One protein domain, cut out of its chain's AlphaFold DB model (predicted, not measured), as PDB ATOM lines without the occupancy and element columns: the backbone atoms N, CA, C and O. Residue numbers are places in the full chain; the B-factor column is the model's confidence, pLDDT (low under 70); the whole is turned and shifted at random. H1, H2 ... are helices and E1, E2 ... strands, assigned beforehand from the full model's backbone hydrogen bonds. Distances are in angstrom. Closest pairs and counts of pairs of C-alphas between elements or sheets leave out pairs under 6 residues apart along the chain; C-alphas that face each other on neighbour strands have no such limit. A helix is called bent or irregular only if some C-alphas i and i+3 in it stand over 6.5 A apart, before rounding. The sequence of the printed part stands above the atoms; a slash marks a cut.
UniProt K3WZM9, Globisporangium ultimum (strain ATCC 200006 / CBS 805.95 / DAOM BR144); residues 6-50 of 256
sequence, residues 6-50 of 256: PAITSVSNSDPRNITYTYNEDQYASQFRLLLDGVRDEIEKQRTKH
ATOM      1  N   PRO A   6     161.294 189.943  86.515       78.25
ATOM      2  CA  PRO A   6     160.367 189.067  85.797       78.25
ATOM      3  C   PRO A   6     158.947 189.044  86.378       78.25
ATOM      4  O   PRO A   6     158.014 188.721  85.651       78.25
ATOM      5  N   ALA A   7     158.771 189.383  87.662       77.38
ATOM      6  CA  ALA A   7     157.452 189.428  88.287       77.38
ATOM      7  C   ALA A   7     156.714 190.747  88.018       77.38
ATOM      8  O   ALA A   7     155.544 190.861  88.374       77.38
ATOM      9  N   ILE A   8     157.358 191.741  87.399       84.69
ATOM     10  CA  ILE A   8     156.732 193.020  87.053       84.69
ATOM     11  C   ILE A   8     155.934 192.840  85.763       84.69
ATOM     12  O   ILE A   8     156.495 192.625  84.691       84.69
ATOM     13  N   THR A   9     154.612 192.946  85.855       80.31
ATOM     14  CA  THR A   9     153.708 192.774  84.709       80.31
ATOM     15  C   THR A   9     153.429 194.079  83.981       80.31
ATOM     16  O   THR A   9     153.211 194.068  82.772       80.31
ATOM     17  N   SER A  10     153.450 195.213  84.683       76.81
ATOM     18  CA  SER A  10     153.346 196.528  84.057       76.81
ATOM     19  C   SER A  10     153.916 197.628  84.948       76.81
ATOM     20  O   SER A  10     153.981 197.500  86.173       76.81
ATOM     21  N   VAL A  11     154.330 198.720  84.310       79.50
ATOM     22  CA  VAL A  11     154.814 199.928  84.981       79.50
ATOM     23  C   VAL A  11     153.943 201.087  84.518       79.50
ATOM     24  O   VAL A  11     153.961 201.451  83.343       79.50
ATOM     25  N   SER A  12     153.159 201.655  85.432       71.38
ATOM     26  CA  SER A  12     152.337 202.834  85.171       71.38
ATOM     27  C   SER A  12     153.080 204.091  85.621       71.38
ATOM     28  O   SER A  12     153.308 204.296  86.812       71.38
ATOM     29  N   ASN A  13     153.426 204.938  84.649       74.38
ATOM     30  CA  ASN A  13     154.041 206.261  84.837       74.38
ATOM     31  C   ASN A  13     153.013 207.392  84.667       74.38
ATOM     32  O   ASN A  13     153.302 208.435  84.085       74.38
ATOM     33  N   SER A  14     151.777 207.154  85.105       68.69
ATOM     34  CA  SER A  14     150.678 208.120  84.969       68.69
ATOM     35  C   SER A  14     150.883 209.388  85.808       68.69
ATOM     36  O   SER A  14     150.406 210.450  85.415       68.69
ATOM     37  N   ASP A  15     151.646 209.303  86.901       69.94
ATOM     38  CA  ASP A  15     152.104 210.446  87.687       69.94
ATOM     39  C   ASP A  15     153.647 210.480  87.693       69.94
ATOM     40  O   ASP A  15     154.276 209.530  88.165       69.94
ATOM     41  N   PRO A  16     154.298 211.554  87.203       67.81
ATOM     42  CA  PRO A  16     155.758 211.668  87.205       67.81
ATOM     43  C   PRO A  16     156.385 211.697  88.610       67.81
ATOM     44  O   PRO A  16     157.608 211.622  88.724       67.81
ATOM     45  N   ARG A  17     155.584 211.806  89.680       70.25
ATOM     46  CA  ARG A  17     156.048 211.673  91.071       70.25
ATOM     47  C   ARG A  17     155.745 210.313  91.698       70.25
ATOM     48  O   ARG A  17     156.222 210.068  92.804       70.25
ATOM     49  N   ASN A  18     154.982 209.442  91.035       55.91
ATOM     50  CA  ASN A  18     154.573 208.163  91.605       55.91
ATOM     51  C   ASN A  18     154.492 207.057  90.541       55.91
ATOM     52  O   ASN A  18     153.489 206.900  89.842       55.91
ATOM     53  N   ILE A  19     155.564 206.271  90.444       75.44
ATOM     54  CA  ILE A  19     155.641 205.118  89.546       75.44
ATOM     55  C   ILE A  19     154.976 203.930  90.232       75.44
ATOM     56  O   ILE A  19     155.451 203.452  91.262       75.44
ATOM     57  N   THR A  20     153.881 203.441  89.653       72.31
ATOM     58  CA  THR A  20     153.145 202.293  90.196       72.31
ATOM     59  C   THR A  20     153.490 201.038  89.407       72.31
ATOM     60  O   THR A  20     153.289 200.981  88.192       72.31
ATOM     61  N   TYR A  21     153.992 200.022  90.102       79.06
ATOM     62  CA  TYR A  21     154.317 198.719  89.531       79.06
ATOM     63  C   TYR A  21     153.184 197.743  89.818       79.06
ATOM     64  O   TYR A  21     152.735 197.626  90.959       79.06
ATOM     65  N   THR A  22     152.736 197.022  88.796       80.56
ATOM     66  CA  THR A  22     151.880 195.853  88.997       80.56
ATOM     67  C   THR A  22     152.741 194.609  88.925       80.56
ATOM     68  O   THR A  22     153.578 194.472  88.029       80.56
ATOM     69  N   TYR A  23     152.523 193.694  89.861       81.81
ATOM     70  CA  TYR A  23     153.273 192.453  89.943       81.81
ATOM     71  C   TYR A  23     152.361 191.264  89.659       81.81
ATOM     72  O   TYR A  23     151.167 191.292  89.956       81.81
ATOM     73  N   ASN A  24     152.925 190.209  89.085       85.31
ATOM     74  CA  ASN A  24     152.330 188.886  89.143       85.31
ATOM     75  C   ASN A  24     152.577 188.343  90.556       85.31
ATOM     76  O   ASN A  24     153.720 188.058  90.913       85.31
ATOM     77  N   GLU A  25     151.518 188.244  91.357       79.69
ATOM     78  CA  GLU A  25     151.616 187.875  92.773       79.69
ATOM     79  C   GLU A  25     152.247 186.495  92.982       79.69
ATOM     80  O   GLU A  25     153.093 186.343  93.862       79.69
ATOM     81  N   ASP A  26     151.925 185.515  92.133       82.12
ATOM     82  CA  ASP A  26     152.464 184.156  92.241       82.12
ATOM     83  C   ASP A  26     153.970 184.121  91.942       82.12
ATOM     84  O   ASP A  26     154.757 183.508  92.672       82.12
ATOM     85  N   GLN A  27     154.403 184.821  90.888       77.75
ATOM     86  CA  GLN A  27     155.822 184.907  90.540       77.75
ATOM     87  C   GLN A  27     156.605 185.727  91.562       77.75
ATOM     88  O   GLN A  27     157.683 185.299  91.980       77.75
ATOM     89  N   TYR A  28     156.051 186.846  92.027       82.81
ATOM     90  CA  TYR A  28     156.642 187.655  93.088       82.81
ATOM     91  C   TYR A  28     156.805 186.843  94.377       82.81
ATOM     92  O   TYR A  28     157.889 186.819  94.959       82.81
ATOM     93  N   ALA A  29     155.773 186.103  94.790       78.25
ATOM     94  CA  ALA A  29     155.827 185.238  95.963       78.25
ATOM     95  C   ALA A  29     156.884 184.133  95.807       78.25
ATOM     96  O   ALA A  29     157.615 183.837  96.754       78.25
ATOM     97  N   SER A  30     157.015 183.550  94.612       79.44
ATOM     98  CA  SER A  30     158.044 182.542  94.334       79.44
ATOM     99  C   SER A  30     159.467 183.114  94.425       79.44
ATOM    100  O   SER A  30     160.329 182.521  95.075       79.44
ATOM    101  N   GLN A  31     159.704 184.306  93.868       82.25
ATOM    102  CA  GLN A  31     160.992 185.005  93.926       82.25
ATOM    103  C   GLN A  31     161.320 185.462  95.349       82.25
ATOM    104  O   GLN A  31     162.457 185.333  95.804       82.25
ATOM    105  N   PHE A  32     160.312 185.907  96.096       80.06
ATOM    106  CA  PHE A  32     160.457 186.265  97.499       80.06
ATOM    107  C   PHE A  32     160.836 185.054  98.357       80.06
ATOM    108  O   PHE A  32     161.748 185.140  99.177       80.06
ATOM    109  N   ARG A  33     160.223 183.887  98.117       83.75
ATOM    110  CA  ARG A  33     160.607 182.636  98.793       83.75
ATOM    111  C   ARG A  33     162.046 182.228  98.482       83.75
ATOM    112  O   ARG A  33     162.751 181.851  99.408       83.75
ATOM    113  N   LEU A  34     162.495 182.353  97.231       82.62
ATOM    114  CA  LEU A  34     163.887 182.075  96.844       82.62
ATOM    115  C   LEU A  34     164.882 183.035  97.510       82.62
ATOM    116  O   LEU A  34     165.978 182.627  97.888       82.62
ATOM    117  N   LEU A  35     164.508 184.306  97.684       85.12
ATOM    118  CA  LEU A  35     165.328 185.275  98.409       85.12
ATOM    119  C   LEU A  35     165.454 184.890  99.886       85.12
ATOM    120  O   LEU A  35     166.560 184.891 100.420       85.12
ATOM    121  N   LEU A  36     164.339 184.542 100.531       83.50
ATOM    122  CA  LEU A  36     164.331 184.104 101.927       83.50
ATOM    123  C   LEU A  36     165.137 182.818 102.132       83.50
ATOM    124  O   LEU A  36     165.836 182.701 103.137       83.50
ATOM    125  N   ASP A  37     165.068 181.886 101.183       81.31
ATOM    126  CA  ASP A  37     165.851 180.649 101.210       81.31
ATOM    127  C   ASP A  37     167.352 180.946 101.079       81.31
ATOM    128  O   ASP A  37     168.146 180.519 101.911       81.31
ATOM    129  N   GLY A  38     167.741 181.821 100.144       84.12
ATOM    130  CA  GLY A  38     169.135 182.253 100.005       84.12
ATOM    131  C   GLY A  38     169.675 183.021 101.220       84.12
ATOM    132  O   GLY A  38     170.840 182.863 101.586       84.12
ATOM    133  N   VAL A  39     168.844 183.837 101.878       82.94
ATOM    134  CA  VAL A  39     169.213 184.525 103.129       82.94
ATOM    135  C   VAL A  39     169.393 183.514 104.262       82.94
ATOM    136  O   VAL A  39     170.357 183.611 105.020       82.94
ATOM    137  N   ARG A  40     168.506 182.521 104.355       81.38
ATOM    138  CA  ARG A  40     168.598 181.434 105.335       81.38
ATOM    139  C   ARG A  40     169.865 180.600 105.138       81.38
ATOM    140  O   ARG A  40     170.561 180.335 106.117       81.38
ATOM    141  N   ASP A  41     170.199 180.260 103.900       81.44
ATOM    142  CA  ASP A  41     171.411 179.508 103.569       81.44
ATOM    143  C   ASP A  41     172.686 180.281 103.923       81.44
ATOM    144  O   ASP A  41     173.635 179.712 104.470       81.44
ATOM    145  N   GLU A  42     172.725 181.595 103.673       80.44
ATOM    146  CA  GLU A  42     173.877 182.417 104.059       80.44
ATOM    147  C   GLU A  42     173.989 182.542 105.590       80.44
ATOM    148  O   GLU A  42     175.095 182.448 106.123       80.44
ATOM    149  N   ILE A  43     172.869 182.649 106.321       75.69
ATOM    150  CA  ILE A  43     172.853 182.613 107.797       75.69
ATOM    151  C   ILE A  43     173.427 181.284 108.317       75.69
ATOM    152  O   ILE A  43     174.298 181.289 109.193       75.69
ATOM    153  N   GLU A  44     173.015 180.144 107.754       76.69
ATOM    154  CA  GLU A  44     173.495 178.819 108.175       76.69
ATOM    155  C   GLU A  44     174.977 178.598 107.821       76.69
ATOM    156  O   GLU A  44     175.758 178.015 108.584       76.69
ATOM    157  N   LYS A  45     175.430 179.158 106.696       77.00
ATOM    158  CA  LYS A  45     176.843 179.174 106.302       77.00
ATOM    159  C   LYS A  45     177.710 180.013 107.247       77.00
ATOM    160  O   LYS A  45     178.856 179.646 107.519       77.00
ATOM    161  N   GLN A  46     177.205 181.130 107.771       66.56
ATOM    162  CA  GLN A  46     177.916 181.917 108.788       66.56
ATOM    163  C   GLN A  46     177.918 181.202 110.148       66.56
ATOM    164  O   GLN A  46     178.939 181.189 110.841       66.56
ATOM    165  N   ARG A  47     176.823 180.514 110.493       71.12
ATOM    166  CA  ARG A  47     176.705 179.690 111.704       71.12
ATOM    167  C   ARG A  47     177.718 178.541 111.719       71.12
ATOM    168  O   ARG A  47     178.428 178.367 112.708       71.12
ATOM    169  N   THR A  48     177.856 177.807 110.617       57.66
ATOM    170  CA  THR A  48     178.821 176.697 110.489       57.66
ATOM    171  C   THR A  48     180.278 177.168 110.549       57.66
ATOM    172  O   THR A  48     181.076 176.567 111.270       57.66
ATOM    173  N   LYS A  49     180.630 178.296 109.912       55.34
ATOM    174  CA  LYS A  49     181.966 178.918 110.047       55.34
ATOM    175  C   LYS A  49     182.311 179.276 111.499       55.34
ATOM    176  O   LYS A  49     183.455 179.109 111.921       55.34
ATOM    177  N   HIS A  50     181.325 179.724 112.278       51.78
ATOM    178  CA  HIS A  50     181.503 180.076 113.689       51.78
ATOM    179  C   HIS A  50     181.620 178.845 114.614       51.78
ATOM    180  O   HIS A  50     182.226 178.922 115.687       51.78
TER     181      HIS A  50
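What this domain is: This is residues 6 to 50 of the 256 residues of a protein of Globisporangium ultimum (strain ATCC 200006 / CBS 805.95 / DAOM BR144) (UniProt K3WZM9). The printed part is an L of two slender arms: a hairpin of two strands, E1 and E2, makes one arm, and a single long helix, H1, makes the other, with the corner around Asn 24. There is no packed core, and residues 32 to 50 of H1 stick out free, away from the hairpin. The printed part has 45 residues, with two named strands and one named helix in the order E1, E2, H1; the sheet, in the order E1 - E2, is antiparallel, and the class is mixed, helices and strands. The whole is extended, with a radius of gyration of the C-alphas of 16.4 A and spans of 51 by 23 by 11 A.

How they stand to each other: Begin with E1, residues 8 to 15, and look across to E2, residues 18 to 23. These antiparallel neighbours form a hairpin, with 160 degrees between their N-to-C directions. Near the open end of the hairpin you will find the C-alphas of Ile 8 and Tyr 23, which face each other 4.5 A apart. Further along, N 12 and O 20 are within hydrogen-bond range at 2.8 A, and N 22 and O 10 are within range at 2.9 A. Go on past E2 to H1, residues 25 to 50. E1 and H1 are only just apart, with their closest C-alphas at 8.1 A. Along the backbone of H1, every O i to N i+4 pair is within hydrogen-bond range.

Where its parts are: Find C-alpha 8 at (156.732, 193.020, 87.053); from there E1 runs 18.0 A to C-alpha 15 at (152.104, 210.446, 87.687). After two residues between them, E2 begins at Asn 18 and returns 15.9 A to Tyr 23, whose C-alpha is at (153.273, 192.453, 89.943). After Asn 24, H1 begins at Glu 25 and runs 37.3 A to C-alpha 50 at (181.503, 180.076, 113.689). H1 is not bent.

The domain as a whole: Look for the two C-alphas farthest apart at Ser 14 and His 50, 50.6 A from each other. The C-alphas of the first and last printed residues, Pro 6 and His 50, are 36.1 A apart. The printed part has no cut, and the links from E1 to E2 and from E2 to H1 are tight. In the B-factor column of this predicted model, the mean pLDDT of the printed part is 76.2, and residues 14 to 16, residue 18, residue 46 and residues 48 to 50 are under 70.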